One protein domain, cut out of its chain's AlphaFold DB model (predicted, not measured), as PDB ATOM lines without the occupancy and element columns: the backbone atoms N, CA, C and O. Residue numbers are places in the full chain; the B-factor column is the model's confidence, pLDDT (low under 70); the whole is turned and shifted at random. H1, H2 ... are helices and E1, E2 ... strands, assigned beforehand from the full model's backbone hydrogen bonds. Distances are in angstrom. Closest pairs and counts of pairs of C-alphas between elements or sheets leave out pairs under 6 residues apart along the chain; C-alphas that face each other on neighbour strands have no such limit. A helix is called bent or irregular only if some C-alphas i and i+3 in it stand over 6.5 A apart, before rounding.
ATOM      1  N   ILE A  17     137.796 192.608 168.479       94.44
ATOM      2  CA  ILE A  17     137.271 192.475 167.123       94.44
ATOM      3  C   ILE A  17     135.744 192.415 167.196       94.44
ATOM      4  O   ILE A  17     135.177 191.660 167.984       94.44
ATOM      5  N   ASN A  18     135.075 193.214 166.367       95.56
ATOM      6  CA  ASN A  18     133.637 193.109 166.137       95.56
ATOM      7  C   ASN A  18     133.429 192.682 164.685       95.56
ATOM      8  O   ASN A  18     133.957 193.334 163.785       95.56
ATOM      9  N   ALA A  19     132.685 191.603 164.467       95.69
ATOM     10  CA  ALA A  19     132.415 191.055 163.145       95.69
ATOM     11  C   ALA A  19     130.906 190.941 162.932       95.69
ATOM     12  O   ALA A  19     130.200 190.395 163.780       95.69
ATOM     13  N   VAL A  20     130.423 191.459 161.803       94.00
ATOM     14  CA  VAL A  20     129.040 191.244 161.370       94.00
ATOM     15  C   VAL A  20     128.978 189.880 160.693       94.00
ATOM     16  O   VAL A  20     129.714 189.629 159.743       94.00
ATOM     17  N   ALA A  21     128.143 188.994 161.224       93.00
ATOM     18  CA  ALA A  21     127.984 187.638 160.729       93.00
ATOM     19  C   ALA A  21     126.929 187.623 159.618       93.00
ATOM     20  O   ALA A  21     125.774 187.978 159.854       93.00
ATOM     21  N   MET A  22     127.340 187.213 158.420       91.06
ATOM     22  CA  MET A  22     126.486 187.137 157.234       91.06
ATOM     23  C   MET A  22     126.505 185.717 156.672       91.06
ATOM     24  O   MET A  22     127.562 185.098 156.577       91.06
ATOM     25  N   HIS A  23     125.343 185.194 156.300       87.69
ATOM     26  CA  HIS A  23     125.223 183.895 155.648       87.69
ATOM     27  C   HIS A  23     125.941 183.893 154.287       87.69
ATOM     28  O   HIS A  23     126.054 184.930 153.630       87.69
ATOM     29  N   GLY A  24     126.427 182.722 153.868       83.88
ATOM     30  CA  GLY A  24     127.101 182.538 152.574       83.88
ATOM     31  C   GLY A  24     128.622 182.359 152.648       83.88
ATOM     32  O   GLY A  24     129.284 182.422 151.616       83.88
ATOM     33  N   GLY A  25     129.183 182.111 153.838       84.19
ATOM     34  CA  GLY A  25     130.610 181.790 154.008       84.19
ATOM     35  C   GLY A  25     131.137 182.020 155.424       84.19
ATOM     36  O   GLY A  25     132.061 181.337 155.871       84.19
ATOM     37  N   PHE A  26     130.504 182.916 156.184       92.38
ATOM     38  CA  PHE A  26     130.948 183.244 157.539       92.38
ATOM     39  C   PHE A  26     130.970 182.022 158.466       92.38
ATOM     40  O   PHE A  26     131.845 181.889 159.317       92.38
ATOM     41  N   GLU A  27     130.042 181.082 158.291       91.00
ATOM     42  CA  GLU A  27     129.931 179.899 159.150       91.00
ATOM     43  C   GLU A  27     131.111 178.937 159.026       91.00
ATOM     44  O   GLU A  27     131.355 178.156 159.949       91.00
ATOM     45  N   THR A  28     131.828 178.982 157.902       89.12
ATOM     46  CA  THR A  28     133.056 178.208 157.706       89.12
ATOM     47  C   THR A  28     134.298 178.950 158.191       89.12
ATOM     48  O   THR A  28     135.260 178.306 158.587       89.12
ATOM     49  N   GLU A  29     134.268 180.285 158.221       93.31
ATOM     50  CA  GLU A  29     135.407 181.129 158.617       93.31
ATOM     51  C   GLU A  29     135.424 181.471 160.115       93.31
ATOM     52  O   GLU A  29     136.466 181.817 160.676       93.31
ATOM     53  N   VAL A  30     134.278 181.368 160.795       95.19
ATOM     54  CA  VAL A  30     134.123 181.788 162.196       95.19
ATOM     55  C   VAL A  30     135.113 181.102 163.145       95.19
ATOM     56  O   VAL A  30     135.584 181.733 164.087       95.19
ATOM     57  N   ASP A  31     135.480 179.840 162.901       94.06
ATOM     58  CA  ASP A  31     136.437 179.124 163.755       94.06
ATOM     59  C   ASP A  31     137.860 179.660 163.594       94.06
ATOM     60  O   ASP A  31     138.600 179.755 164.575       94.06
ATOM     61  N   ASP A  32     138.241 180.021 162.367       94.50
ATOM     62  CA  ASP A  32     139.532 180.647 162.085       94.50
ATOM     63  C   ASP A  32     139.597 182.026 162.741       94.50
ATOM     64  O   ASP A  32     140.609 182.374 163.348       94.50
ATOM     65  N   LEU A  33     138.492 182.776 162.703       94.75
ATOM     66  CA  LEU A  33     138.393 184.080 163.348       94.75
ATOM     67  C   LEU A  33     138.475 183.985 164.879       94.75
ATOM     68  O   LEU A  33     139.169 184.794 165.497       94.75
ATOM     69  N   ILE A  34     137.815 182.994 165.491       95.44
ATOM     70  CA  ILE A  34     137.923 182.710 166.934       95.44
ATOM     71  C   ILE A  34     139.380 182.403 167.294       95.44
ATOM     72  O   ILE A  34     139.938 183.047 168.184       95.44
ATOM     73  N   ARG A  35     140.023 181.478 166.566       94.12
ATOM     74  CA  ARG A  35     141.427 181.100 166.802       94.12
ATOM     75  C   ARG A  35     142.374 182.281 166.640       94.12
ATOM     76  O   ARG A  35     143.241 182.482 167.484       94.12
ATOM     77  N   PHE A  36     142.189 183.079 165.594       93.44
ATOM     78  CA  PHE A  36     142.994 184.268 165.343       93.44
ATOM     79  C   PHE A  36     142.856 185.304 166.464       93.44
ATOM     80  O   PHE A  36     143.863 185.779 166.987       93.44
ATOM     81  N   ALA A  37     141.619 185.643 166.845       94.50
ATOM     82  CA  ALA A  37     141.359 186.647 167.870       94.50
ATOM     83  C   ALA A  37     141.938 186.212 169.221       94.50
ATOM     84  O   ALA A  37     142.764 186.908 169.816       94.50
ATOM     85  N   HIS A  38     141.549 185.025 169.682       94.31
ATOM     86  CA  HIS A  38     141.901 184.535 171.011       94.31
ATOM     87  C   HIS A  38     143.368 184.113 171.110       94.31
ATOM     88  O   HIS A  38     143.967 184.308 172.165       94.31
ATOM     89  N   GLY A  39     143.974 183.620 170.024       91.38
ATOM     90  CA  GLY A  39     145.404 183.292 169.966       91.38
ATOM     91  C   GLY A  39     146.323 184.507 170.129       91.38
ATOM     92  O   GLY A  39     147.472 184.357 170.526       91.38
ATOM     93  N   GLN A  40     145.812 185.718 169.888       89.62
ATOM     94  CA  GLN A  40     146.519 186.975 170.160       89.62
ATOM     95  C   GLN A  40     146.016 187.685 171.429       89.62
ATOM     96  O   GLN A  40     146.370 188.835 171.674       89.62
ATOM     97  N   GLY A  41     145.163 187.035 172.230       90.50
ATOM     98  CA  GLY A  41     144.588 187.625 173.443       90.50
ATOM     99  C   GLY A  41     143.567 188.740 173.191       90.50
ATOM    100  O   GLY A  41     143.310 189.540 174.090       90.50
ATOM    101  N   MET A  42     142.991 188.819 171.987       93.69
ATOM    102  CA  MET A  42     141.906 189.750 171.667       93.69
ATOM    103  C   MET A  42     140.548 189.151 172.026       93.69
ATOM    104  O   MET A  42     140.335 187.953 171.864       93.69
ATOM    105  N   ASP A  43     139.591 189.995 172.405       93.81
ATOM    106  CA  ASP A  43     138.186 189.585 172.504       93.81
ATOM    107  C   ASP A  43     137.528 189.588 171.113       93.81
ATOM    108  O   ASP A  43     137.845 190.427 170.266       93.81
ATOM    109  N   LEU A  44     136.549 188.708 170.891       95.88
ATOM    110  CA  LEU A  44     135.745 188.678 169.663       95.88
ATOM    111  C   LEU A  44     134.273 188.924 169.993       95.88
ATOM    112  O   LEU A  44     133.753 188.439 170.994       95.88
ATOM    113  N   THR A  45     133.561 189.687 169.170       96.69
ATOM    114  CA  THR A  45     132.103 189.807 169.243       96.69
ATOM    115  C   THR A  45     131.485 189.684 167.868       96.69
ATOM    116  O   THR A  45     131.830 190.424 166.952       96.69
ATOM    117  N   LEU A  46     130.557 188.745 167.759       96.88
ATOM    118  CA  LEU A  46     129.749 188.515 166.580       96.88
ATOM    119  C   LEU A  46     128.470 189.343 166.689       96.88
ATOM    120  O   LEU A  46     127.877 189.441 167.767       96.88
ATOM    121  N   ILE A  47     128.062 189.949 165.582       94.94
ATOM    122  CA  ILE A  47     126.907 190.843 165.499       94.94
ATOM    123  C   ILE A  47     126.020 190.364 164.352       94.94
ATOM    124  O   ILE A  47     126.529 190.138 163.258       94.94
ATOM    125  N   GLU A  48     124.717 190.203 164.581       91.44
ATOM    126  CA  GLU A  48     123.795 189.950 163.464       91.44
ATOM    127  C   GLU A  48     123.740 191.171 162.556       91.44
ATOM    128  O   GLU A  48     123.755 192.317 163.018       91.44
ATOM    129  N   GLU A  49     123.648 190.928 161.255       88.88
ATOM    130  CA  GLU A  49     123.434 192.006 160.308       88.88
ATOM    131  C   GLU A  49     122.114 192.731 160.608       88.88
ATOM    132  O   GLU A  49     121.032 192.145 160.580       88.88
ATOM    133  N   MET A  50     122.207 194.033 160.885       81.69
ATOM    134  CA  MET A  50     121.038 194.885 161.068       81.69
ATOM    135  C   MET A  50     120.581 195.481 159.731       81.69
ATOM    136  O   MET A  50     121.416 195.894 158.924       81.69
ATOM    137  N   PRO A  51     119.265 195.631 159.513       74.62
ATOM    138  CA  PRO A  51     118.699 196.119 158.260       74.62
ATOM    139  C   PRO A  51     118.747 197.653 158.152       74.62
ATOM    140  O   PRO A  51     117.728 198.295 157.915       74.62
ATOM    141  N   LEU A  52     119.916 198.262 158.353       75.19
ATOM    142  CA  LEU A  52     120.073 199.719 158.347       75.19
ATOM    143  C   LEU A  52     120.747 200.232 157.079       75.19
ATOM    144  O   LEU A  52     121.808 199.752 156.690       75.19
ATOM    145  N   GLY A  53     120.166 201.271 156.479       69.75
ATOM    146  CA  GLY A  53     120.686 201.903 155.266       69.75
ATOM    147  C   GLY A  53     120.421 201.089 154.000       69.75
ATOM    148  O   GLY A  53     119.800 200.025 154.055       69.75
ATOM    149  N   ASP A  54     120.898 201.598 152.868       70.06
ATOM    150  CA  ASP A  54     120.803 200.942 151.563       70.06
ATOM    151  C   ASP A  54     122.006 200.009 151.348       70.06
ATOM    152  O   ASP A  54     123.144 200.385 151.640       70.06
ATOM    153  N   VAL A  55     121.764 198.781 150.889       70.94
ATOM    154  CA  VAL A  55     122.812 197.778 150.634       70.94
ATOM    155  C   VAL A  55     122.574 197.090 149.302       70.94
ATOM    156  O   VAL A  55     121.443 196.910 148.863       70.94
ATOM    157  N   SER A  56     123.664 196.663 148.670       68.69
ATOM    158  CA  SER A  56     123.642 196.029 147.352       68.69
ATOM    159  C   SER A  56     123.250 194.546 147.362       68.69
ATOM    160  O   SER A  56     123.207 193.941 146.293       68.69
ATOM    161  N   HIS A  57     123.014 193.934 148.527       72.75
ATOM    162  CA  HIS A  57     122.702 192.504 148.670       72.75
ATOM    163  C   HIS A  57     121.329 192.261 149.305       72.75
ATOM    164  O   HIS A  57     120.813 193.099 150.048       72.75
ATOM    165  N   ASP A  58     120.732 191.094 149.032       73.75
ATOM    166  CA  ASP A  58     119.479 190.704 149.683       73.75
ATOM    167  C   ASP A  58     119.756 190.303 151.133       73.75
ATOM    168  O   ASP A  58     120.283 189.231 151.430       73.75
ATOM    169  N   ARG A  59     119.354 191.179 152.056       71.31
ATOM    170  CA  ARG A  59     119.493 190.975 153.501       71.31
ATOM    171  C   ARG A  59     118.806 189.719 154.029       71.31
ATOM    172  O   ARG A  59     119.114 189.272 155.127       71.31
ATOM    173  N   ARG A  60     117.840 189.164 153.293       70.56
ATOM    174  CA  ARG A  60     117.190 187.902 153.669       70.56
ATOM    175  C   ARG A  60     118.115 186.723 153.430       70.56
ATOM    176  O   ARG A  60     118.127 185.798 154.232       70.56
ATOM    177  N   GLU A  61     118.876 186.774 152.345       75.25
ATOM    178  CA  GLU A  61     119.829 185.729 151.985       75.25
ATOM    179  C   GLU A  61     121.099 185.821 152.827       75.25
ATOM    180  O   GLU A  61     121.696 184.791 153.115       75.25
ATOM    181  N   SER A  62     121.490 187.019 153.273       80.75
ATOM    182  CA  SER A  62     122.654 187.213 154.145       80.75
ATOM    183  C   SER A  62     122.350 187.113 155.641       80.75
ATOM    184  O   SER A  62     123.287 187.072 156.439       80.75
ATOM    185  N   HIS A  63     121.082 187.064 156.064       84.94
ATOM    186  CA  HIS A  63     120.751 186.983 157.485       84.94
ATOM    187  C   HIS A  63     121.209 185.651 158.091       84.94
ATOM    188  O   HIS A  63     120.744 184.574 157.714       84.94
ATOM    189  N   LEU A  64     122.072 185.739 159.103       87.19
ATOM    190  CA  LEU A  64     122.526 184.608 159.898       87.19
ATOM    191  C   LEU A  64     122.158 184.825 161.368       87.19
ATOM    192  O   LEU A  64     122.720 185.689 162.039       87.19
ATOM    193  N   SER A  65     121.242 183.997 161.873       89.25
ATOM    194  CA  SER A  65     120.878 183.956 163.293       89.25
ATOM    195  C   SER A  65     122.092 183.566 164.131       89.25
ATOM    196  O   SER A  65     122.636 182.461 164.006       89.25
ATOM    197  N   LEU A  66     122.516 184.455 165.029       92.44
ATOM    198  CA  LEU A  66     123.616 184.149 165.942       92.44
ATOM    199  C   LEU A  66     123.206 183.152 167.025       92.44
ATOM    200  O   LEU A  66     124.072 182.469 167.573       92.44
ATOM    201  N   THR A  67     121.909 183.026 167.307       88.19
ATOM    202  CA  THR A  67     121.384 181.969 168.179       88.19
ATOM    203  C   THR A  67     121.667 180.590 167.578       88.19
ATOM    204  O   THR A  67     122.218 179.723 168.264       88.19
ATOM    205  N   ASP A  68     121.406 180.421 166.280       88.75
ATOM    206  CA  ASP A  68     121.666 179.168 165.561       88.75
ATOM    207  C   ASP A  68     123.164 178.937 165.358       88.75
ATOM    208  O   ASP A  68     123.666 177.825 165.559       88.75
ATOM    209  N   LEU A  69     123.916 179.993 165.021       91.56
ATOM    210  CA  LEU A  69     125.369 179.905 164.896       91.56
ATOM    211  C   LEU A  69     126.015 179.485 166.221       91.56
ATOM    212  O   LEU A  69     126.886 178.620 166.223       91.56
ATOM    213  N   ARG A  70     125.566 180.038 167.355       92.38
ATOM    214  CA  ARG A  70     126.047 179.638 168.683       92.38
ATOM    215  C   ARG A  70     125.781 178.160 168.948       92.38
ATOM    216  O   ARG A  70     126.684 177.478 169.416       92.38
ATOM    217  N   HIS A  71     124.586 177.659 168.627       90.31
ATOM    218  CA  HIS A  71     124.274 176.236 168.773       90.31
ATOM    219  C   HIS A  71     125.223 175.359 167.939       90.31
ATOM    220  O   HIS A  71     125.759 174.372 168.436       90.31
ATOM    221  N   ARG A  72     125.507 175.752 166.689       91.12
ATOM    222  CA  ARG A  72     126.490 175.061 165.834       91.12
ATOM    223  C   ARG A  72     127.907 175.125 166.410       91.12
ATOM    224  O   ARG A  72     128.626 174.128 166.371       91.12
ATOM    225  N   LEU A  73     128.307 176.271 166.962       93.38
ATOM    226  CA  LEU A  73     129.610 176.451 167.603       93.38
ATOM    227  C   LEU A  73     129.758 175.591 168.859       93.38
ATOM    228  O   LEU A  73     130.821 175.012 169.040       93.38
ATOM    229  N   SER A  74     128.707 175.428 169.668       92.25
ATOM    230  CA  SER A  74     128.711 174.544 170.846       92.25
ATOM    231  C   SER A  74     129.002 173.073 170.517       92.25
ATOM    232  O   SER A  74     129.405 172.326 171.401       92.25
ATOM    233  N   GLY A  75     128.826 172.641 169.262       91.94
ATOM    234  CA  GLY A  75     129.226 171.302 168.814       91.94
ATOM    235  C   GLY A  75     130.728 171.148 168.537       91.94
ATOM    236  O   GLY A  75     131.197 170.028 168.356       91.94
ATOM    237  N   ARG A  76     131.479 172.255 168.469       92.06
ATOM    238  CA  ARG A  76     132.917 172.292 168.132       92.06
ATOM    239  C   ARG A  76     133.777 172.967 169.203       92.06
ATOM    240  O   ARG A  76     134.977 172.728 169.239       92.06
ATOM    241  N   TRP A  77     133.161 173.793 170.044       93.94
ATOM    242  CA  TRP A  77     133.789 174.586 171.094       93.94
ATOM    243  C   TRP A  77     133.028 174.433 172.408       93.94
ATOM    244  O   TRP A  77     131.795 174.457 172.436       93.94
ATOM    245  N   THR A  78     133.761 174.384 173.512       94.06
ATOM    246  CA  THR A  78     133.208 174.408 174.861       94.06
ATOM    247  C   THR A  78     132.926 175.856 175.234       94.06
ATOM    248  O   THR A  78     133.815 176.612 175.634       94.06
ATOM    249  N   LEU A  79     131.661 176.248 175.074       94.25
ATOM    250  CA  LEU A  79     131.174 177.594 175.359       94.25
ATOM    251  C   LEU A  79     130.513 177.645 176.738       94.25
ATOM    252  O   LEU A  79     129.456 177.051 176.943       94.25
ATOM    253  N   THR A  80     131.105 178.388 177.673       93.50
ATOM    254  CA  THR A  80     130.528 178.594 179.013       93.50
ATOM    255  C   THR A  80     130.030 180.030 179.167       93.50
ATOM    256  O   THR A  80     130.817 180.950 178.934       93.50
ATOM    257  N   PRO A  81     128.770 180.268 179.579       93.44
ATOM    258  CA  PRO A  81     128.267 181.619 179.815       93.44
ATOM    259  C   PRO A  81     129.123 182.394 180.815       93.44
ATOM    260  O   PRO A  81     129.530 181.865 181.848       93.44
ATOM    261  N   LEU A  82     129.374 183.668 180.516       91.94
ATOM    262  CA  LEU A  82     130.014 184.605 181.431       91.94
ATOM    263  C   LEU A  82     128.971 185.592 181.971       91.94
ATOM    264  O   LEU A  82     128.174 186.116 181.190       91.94
ATOM    265  N   PRO A  83     128.992 185.903 183.282       87.75
ATOM    266  CA  PRO A  83     128.082 186.881 183.881       87.75
ATOM    267  C   PRO A  83     128.446 188.329 183.516       87.75
ATOM    268  O   PRO A  83     127.764 189.264 183.936       87.75
ATOM    269  N   ASP A  84     129.532 188.529 182.766       82.69
ATOM    270  CA  ASP A  84     130.065 189.834 182.416       82.69
ATOM    271  C   ASP A  84     129.007 190.718 181.746       82.69
ATOM    272  O   ASP A  84     128.513 190.423 180.655       82.69
ATOM    273  N   ARG A  85     128.740 191.878 182.349       75.44
ATOM    274  CA  ARG A  85     127.942 192.939 181.731       75.44
ATOM    275  C   ARG A  85     128.863 194.096 181.370       75.44
ATOM    276  O   ARG A  85     129.614 194.595 182.201       75.44
ATOM    277  N   THR A  86     128.826 194.501 180.106       81.31
ATOM    278  CA  THR A  86     129.526 195.700 179.614       81.31
ATOM    279  C   THR A  86     128.516 196.804 179.329       81.31
ATOM    280  O   THR A  86     127.319 196.543 179.329       81.31
ATOM    281  N   GLY A  87     128.969 198.018 179.001       76.19
ATOM    282  CA  GLY A  87     128.066 199.076 178.517       76.19
ATOM    283  C   GLY A  87     127.381 198.761 177.173       76.19
ATOM    284  O   GLY A  87     126.480 199.481 176.751       76.19
ATOM    285  N   GLY A  88     127.809 197.697 176.481       83.25
ATOM    286  CA  GLY A  88     127.196 197.198 175.250       83.25
ATOM    287  C   GLY A  88     126.276 195.987 175.476       83.25
ATOM    288  O   GLY A  88     126.384 195.319 176.502       83.25
ATOM    289  N   PRO A  89     125.423 195.656 174.490       89.25
ATOM    290  CA  PRO A  89     124.376 194.634 174.609       89.25
ATOM    291  C   PRO A  89     124.887 193.192 174.478       89.25
ATOM    292  O   PRO A  89     124.096 192.253 174.480       89.25
ATOM    293  N   ALA A  90     126.195 193.015 174.296       91.94
ATOM    294  CA  ALA A  90     126.778 191.714 174.027       91.94
ATOM    295  C   ALA A  90     126.598 190.769 175.217       91.94
ATOM    296  O   ALA A  90     126.863 191.132 176.364       91.94
ATOM    297  N   ARG A  91     126.201 189.536 174.909       91.75
ATOM    298  CA  ARG A  91     126.188 188.411 175.846       91.75
ATOM    299  C   ARG A  91     127.441 187.590 175.612       91.75
ATOM    300  O   ARG A  91     127.766 187.295 174.464       91.75
ATOM    301  N   TYR A  92     128.155 187.261 176.678       94.12
ATOM    302  CA  TYR A  92     129.501 186.719 176.566       94.12
ATOM    303  C   TYR A  92     129.572 185.257 176.975       94.12
ATOM    304  O   TYR A  92     128.909 184.816 177.910       94.12
ATOM    305  N   MET A  93     130.418 184.528 176.264       94.62
ATOM    306  CA  MET A  93     130.780 183.146 176.515       94.62
ATOM    307  C   MET A  93     132.307 183.066 176.606       94.62
ATOM    308  O   MET A  93     133.017 183.786 175.901       94.62
ATOM    309  N   ARG A  94     132.814 182.189 177.465       94.44
ATOM    310  CA  ARG A  94     134.215 181.771 177.485       94.44
ATOM    311  C   ARG A  94     134.401 180.607 176.523       94.44
ATOM    312  O   ARG A  94     133.565 179.706 176.523       94.44
ATOM    313  N   VAL A  95     135.489 180.621 175.757       94.88
ATOM    314  CA  VAL A  95     135.896 179.510 174.884       94.88
ATOM    315  C   VAL A  95     137.046 178.754 175.545       94.88
ATOM    316  O   VAL A  95     138.142 179.304 175.686       94.88
ATOM    317  N   ALA A  96     136.796 177.523 175.994       90.25
ATOM    318  CA  ALA A  96     137.750 176.782 176.824       90.25
ATOM    319  C   ALA A  96     138.999 176.312 176.058       90.25
ATOM    320  O   ALA A  96     140.074 176.223 176.637       90.25
ATOM    321  N   GLU A  97     138.867 176.030 174.762       86.31
ATOM    322  CA  GLU A  97     139.930 175.468 173.918       86.31
ATOM    323  C   GLU A  97     141.002 176.486 173.517       86.31
ATOM    324  O   GLU A  97     141.973 176.144 172.844       86.31
ATOM    325  N   THR A  98     140.834 177.749 173.894       80.00
ATOM    326  CA  THR A  98     141.831 178.782 173.623       80.00
ATOM    327  C   THR A  98     142.758 178.914 174.821       80.00
ATOM    328  O   THR A  98     142.299 178.963 175.960       80.00
ATOM    329  N   GLU A  99     144.069 179.005 174.585       72.75
ATOM    330  CA  GLU A  99     145.067 179.136 175.663       72.75
ATOM    331  C   GLU A  99     144.813 180.364 176.553       72.75
ATOM    332  O   GLU A  99     145.135 180.373 177.738       72.75
ATOM    333  N   THR A 100     144.182 181.394 175.988       77.12
ATOM    334  CA  THR A 100     143.821 182.632 176.680       77.12
ATOM    335  C   THR A 100     142.473 182.556 177.402       77.12
ATOM    336  O   THR A 100     142.115 183.487 178.126       77.12
ATOM    337  N   GLY A 101     141.705 181.473 177.221       76.38
ATOM    338  CA  GLY A 101     140.323 181.371 177.690       76.38
ATOM    339  C   GLY A 101     139.459 182.505 177.134       76.38
ATOM    340  O   GLY A 101     138.680 183.101 177.884       76.38
ATOM    341  N   GLY A 102     139.672 182.846 175.863       87.31
ATOM    342  CA  GLY A 102     139.177 184.028 175.182       87.31
ATOM    343  C   GLY A 102     137.668 184.220 175.277       87.31
ATOM    344  O   GLY A 102     136.873 183.282 175.410       87.31
ATOM    345  N   ARG A 103     137.268 185.489 175.225       94.12
ATOM    346  CA  ARG A 103     135.879 185.913 175.370       94.12
ATOM    347  C   ARG A 103     135.227 186.062 174.000       94.12
ATOM    348  O   ARG A 103     135.730 186.777 173.129       94.12
ATOM    349  N   LEU A 104     134.084 185.407 173.827       95.69
ATOM    350  CA  LEU A 104     133.247 185.479 172.634       95.69
ATOM    351  C   LEU A 104     131.908 186.137 172.978       95.69
ATOM    352  O   LEU A 104     131.132 185.618 173.776       95.69
ATOM    353  N   GLY A 105     131.652 187.306 172.403       95.25
ATOM    354  CA  GLY A 105     130.405 188.048 172.550       95.25
ATOM    355  C   GLY A 105     129.439 187.799 171.398       95.25
ATOM    356  O   GLY A 105     129.861 187.637 170.258       95.25
ATOM    357  N   PHE A 106     128.146 187.849 171.691       95.00
ATOM    358  CA  PHE A 106     127.070 187.786 170.706       95.00
ATOM    359  C   PHE A 106     126.151 188.997 170.881       95.00
ATOM    360  O   PHE A 106     125.712 189.281 171.998       95.00
ATOM    361  N   ILE A 107     125.879 189.717 169.792       93.19
ATOM    362  CA  ILE A 107     124.922 190.829 169.732       93.19
ATOM    363  C   ILE A 107     123.814 190.439 168.752       93.19
ATOM    364  O   ILE A 107     124.061 190.348 167.552       93.19
ATOM    365  N   THR A 108     122.610 190.212 169.280       89.12
ATOM    366  CA  THR A 108     121.451 189.625 168.578       89.12
ATOM    367  C   THR A 108     120.295 190.625 168.411       89.12
ATOM    368  O   THR A 108     119.240 190.449 169.005       89.12
ATOM    369  N   PRO A 109     120.461 191.733 167.670       85.12
ATOM    370  CA  PRO A 109     119.438 192.770 167.536       85.12
ATOM    371  C   PRO A 109     118.151 192.281 166.856       85.12
ATOM    372  O   PRO A 109     117.140 192.969 166.962       85.12
ATOM    373  N   LEU A 110     118.176 191.138 166.158       81.12
ATOM    374  CA  LEU A 110     117.010 190.576 165.477       81.12
ATOM    375  C   LEU A 110     116.501 189.312 166.169       81.12
ATOM    376  O   LEU A 110     115.318 189.238 166.486       81.12
ATOM    377  N   SER A 111     117.370 188.324 166.415       75.75
ATOM    378  CA  SER A 111     116.919 187.031 166.952       75.75
ATOM    379  C   SER A 111     116.572 187.068 168.442       75.75
ATOM    380  O   SER A 111     115.824 186.214 168.912       75.75
ATOM    381  N   CYS A 112     117.113 188.029 169.196       76.19
ATOM    382  CA  CYS A 112     116.844 188.189 170.621       76.19
ATOM    383  C   CYS A 112     117.241 189.597 171.078       76.19
ATOM    384  O   CYS A 112     118.377 189.826 171.524       76.19
ATOM    385  N   ASP A 113     116.315 190.546 170.916       79.12
ATOM    386  CA  ASP A 113     116.589 191.963 171.123       79.12
ATOM    387  C   ASP A 113     116.947 192.308 172.584       79.12
ATOM    388  O   ASP A 113     116.837 191.514 173.522       79.12
ATOM    389  N   PHE A 114     117.472 193.517 172.767       85.75
ATOM    390  CA  PHE A 114     117.965 194.022 174.050       85.75
ATOM    391  C   PHE A 114     117.433 195.429 174.349       85.75
ATOM    392  O   PHE A 114     118.055 196.182 175.109       85.75
ATOM    393  N   CYS A 115     116.312 195.819 173.732       86.50
ATOM    394  CA  CYS A 115     115.808 197.189 173.804       86.50
ATOM    395  C   CYS A 115     115.408 197.589 175.227       86.50
ATOM    396  O   CYS A 115     115.770 198.679 175.667       86.50
ATOM    397  N   ALA A 116     114.801 196.667 175.982       85.06
ATOM    398  CA  ALA A 116     114.385 196.888 177.367       85.06
ATOM    399  C   ALA A 116     115.535 197.333 178.297       85.06
ATOM    400  O   ALA A 116     115.318 198.055 179.264       85.06
ATOM    401  N   ARG A 172     111.556 193.841 161.538       62.59
ATOM    402  CA  ARG A 172     110.904 192.564 161.166       62.59
ATOM    403  C   ARG A 172     111.359 192.055 159.797       62.59
ATOM    404  O   ARG A 172     111.303 192.790 158.817       62.59
ATOM    405  N   ILE A 173     111.686 190.767 159.704       56.28
ATOM    406  CA  ILE A 173     111.969 190.080 158.433       56.28
ATOM    407  C   ILE A 173     110.623 189.710 157.767       56.28
ATOM    408  O   ILE A 173     109.861 188.931 158.335       56.28
ATOM    409  N   SER A 174     110.295 190.262 156.587       42.41
ATOM    410  CA  SER A 174     109.038 189.976 155.852       42.41
ATOM    411  C   SER A 174     109.274 189.522 154.400       42.41
ATOM    412  O   SER A 174     110.253 189.908 153.759       42.41
ATOM    413  N   SER A 175     108.346 188.722 153.861       38.88
ATOM    414  CA  SER A 175     108.414 188.089 152.531       38.88
ATOM    415  C   SER A 175     108.267 189.044 151.333       38.88
ATOM    416  O   SER A 175     108.579 188.646 150.214       38.88
ATOM    417  N   SER A 176     107.848 190.298 151.541       34.88
ATOM    418  CA  SER A 176     107.548 191.270 150.466       34.88
ATOM    419  C   SER A 176     108.481 192.492 150.427       34.88
ATOM    420  O   SER A 176     108.170 193.492 149.784       34.88
ATOM    421  N   GLY A 177     109.629 192.410 151.106       46.38
ATOM    422  CA  GLY A 177     110.486 193.559 151.399       46.38
ATOM    423  C   GLY A 177     110.174 194.174 152.767       46.38
ATOM    424  O   GLY A 177     109.228 193.773 153.455       46.38
ATOM    425  N   TRP A 178     111.021 195.112 153.194       47.47
ATOM    426  CA  TRP A 178     110.931 195.768 154.499       47.47
ATOM    427  C   TRP A 178     109.801 196.804 154.529       47.47
ATOM    428  O   TRP A 178     109.651 197.601 153.604       47.47
ATOM    429  N   ARG A 179     109.027 196.816 155.618       38.88
ATOM    430  CA  ARG A 179     108.135 197.921 155.993       38.88
ATOM    431  C   ARG A 179     108.260 198.163 157.490       38.88
ATOM    432  O   ARG A 179     108.276 197.204 158.261       38.88
ATOM    433  N   GLU A 180     108.297 199.431 157.887       38.38
ATOM    434  CA  GLU A 180     108.057 199.832 159.273       38.38
ATOM    435  C   GLU A 180     106.676 199.319 159.706       38.38
ATOM    436  O   GLU A 180     105.703 199.391 158.951       38.38
ATOM    437  N   SER A 181     106.584 198.739 160.902       39.53
ATOM    438  CA  SER A 181     105.312 198.324 161.499       39.53
ATOM    439  C   SER A 181     105.157 198.951 162.882       39.53
ATOM    440  O   SER A 181     106.134 199.039 163.618       39.53
ATOM    441  N   PRO A 182     103.937 199.348 163.268       36.06
ATOM    442  CA  PRO A 182     103.695 200.214 164.420       36.06
ATOM    443  C   PRO A 182     103.776 199.521 165.795       36.06
ATOM    444  O   PRO A 182     103.312 200.098 166.772       36.06
ATOM    445  N   ALA A 183     104.310 198.296 165.906       38.44
ATOM    446  CA  ALA A 183     104.299 197.561 167.176       38.44
ATOM    447  C   ALA A 183     105.588 196.750 167.435       38.44
ATOM    448  O   ALA A 183     105.975 195.954 166.564       38.44
ATOM    449  N   PRO A 184     106.220 196.909 168.620       40.62
ATOM    450  CA  PRO A 184     107.388 196.135 169.040       40.62
ATOM    451  C   PRO A 184     107.058 194.651 169.281       40.62
ATOM    452  O   PRO A 184     105.895 194.256 169.397       40.62
ATOM    453  N   CYS A 185     108.104 193.818 169.319       37.25
ATOM    454  CA  CYS A 185     108.024 192.388 169.630       37.25
ATOM    455  C   CYS A 185     107.414 192.172 171.034       37.25
ATOM    456  O   CYS A 185     107.808 192.878 171.968       37.25
ATOM    457  N   PRO A 186     106.451 191.249 171.219       35.75
ATOM    458  CA  PRO A 186     105.863 190.994 172.528       35.75
ATOM    459  C   PRO A 186     106.911 190.448 173.508       35.75
ATOM    460  O   PRO A 186     107.554 189.426 173.286       35.75
ATOM    461  N   ILE A 187     107.019 191.140 174.639       40.34
ATOM    462  CA  ILE A 187     107.957 190.933 175.755       40.34
ATOM    463  C   ILE A 187     108.030 189.465 176.238       40.34
ATOM    464  O   ILE A 187     109.069 189.023 176.724       40.34
ATOM    465  N   SER A 188     106.963 188.677 176.055       30.05
ATOM    466  CA  SER A 188     106.883 187.263 176.454       30.05
ATOM    467  C   SER A 188     107.808 186.315 175.673       30.05
ATOM    468  O   SER A 188     108.126 185.236 176.166       30.05
ATOM    469  N   GLU A 189     108.256 186.687 174.468       36.38
ATOM    470  CA  GLU A 189     109.243 185.904 173.696       36.38
ATOM    471  C   GLU A 189     110.695 186.292 174.040       36.38
ATOM    472  O   GLU A 189     111.626 185.524 173.807       36.38
ATOM    473  N   ALA A 190     110.911 187.448 174.682       38.84
ATOM    474  CA  ALA A 190     112.229 187.858 175.168       38.84
ATOM    475  C   ALA A 190     112.655 187.084 176.438       38.84
ATOM    476  O   ALA A 190     113.847 186.834 176.638       38.84
ATOM    477  N   GLU A 191     111.698 186.643 177.267       34.19
ATOM    478  CA  GLU A 191     111.948 185.856 178.490       34.19
ATOM    479  C   GLU A 191     112.390 184.408 178.210       34.19
ATOM    480  O   GLU A 191     113.119 183.812 179.005       34.19
ATOM    481  N   THR A 192     112.049 183.831 177.055       41.88
ATOM    482  CA  THR A 192     112.552 182.502 176.640       41.88
ATOM    483  C   THR A 192     113.994 182.540 176.131       41.88
ATOM    484  O   THR A 192     114.636 181.502 175.989       41.88
ATOM    485  N   CYS A 193     114.545 183.739 175.935       46.06
ATOM    486  CA  CYS A 193     115.950 183.964 175.623       46.06
ATOM    487  C   CYS A 193     116.803 184.203 176.889       46.06
ATOM    488  O   CYS A 193     117.949 184.663 176.807       46.06
ATOM    489  N   THR A 194     116.258 183.910 178.074       41.06
ATOM    490  CA  THR A 194     117.027 183.815 179.316       41.06
ATOM    491  C   THR A 194     117.649 182.424 179.398       41.06
ATOM    492  O   THR A 194     116.977 181.419 179.192       41.06
TER     493      THR A 194
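This is residues 17 to 116 and 172 to 194 of the 197 residues of the protein "Mob_synth_C domain-containing protein" of Rhizobium straminoryzae (UniProt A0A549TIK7). A strongly twisted sheet of five strands has H1 and H3 over one face and no named helix over the other; residues 172 to 194, a stretch with no named element, lie off one end. Residues 52 to 57 stick out before the small H2. The printed part has 123 residues, with three named helices and five named strands in the order E1 H1 E2 H2 H3 E3 E4 E5; 52 residues, under half, are in named elements, and the class is mixed. The mixed sheet runs E1 E2 E5 E4 E3; the whole is compact, radius of gyration of the C-alphas 15.4 A, spans 47 by 33 by 26 A.

E1, residues 17 to 21, H1, residues 26 to 39, and E2, residues 43 to 48, form a strand-helix-strand unit, two parallel neighbour strands with a helix between, its crossover right-handed; N 19 and O 45 are 2.9 A apart, within hydrogen-bond range. H1, only just irregular with C-alphas 28 and 31 7.0 A apart, is on the sheet at a height of 8.5 A and runs along E2. H2, residues 59 to 62, is not on the sheet. H3, residues 66 to 74, is on the same face as H1; their closest C-alphas, Glu 27 and Leu 69, are 7.3 A apart, close but not clearly touching. E2, H2, H3 and E3, residues 79 to 82, form a split unit, E5, residues 103 to 107, and E4, residues 91 to 95, lying between its strands; its crossover is right-handed. E3, E4 and E5 form a meander, each the antiparallel neighbour of the one before, in two hairpins, with N 82 and O 92 2.9 A and N 93 and O 104 2.8 A apart. E2 and E5 are parallel, N 46 and O 105 2.8 A apart. Every O i to N i+4 pair is within hydrogen-bond range in H3, 8 of 10 in H1; H2 is too short for one.

E1 begins at C-alpha 17, (137.271, 192.475, 167.123). From first to last C-alpha H1 measures 19.1 A, E2 17.0 A and H3 11.9 A. E5 ends at C-alpha 107, (124.922, 190.829, 169.732).

The two C-alphas farthest apart, those of Glu 99 and Pro 182, are 47.8 A apart. Residues 117 to 171 are cut out, C-alphas 116 and 172 standing 17.1 A apart. No link between named elements is long. The model's pLDDT is under 70 at residues 53, 56 and 172 to 194.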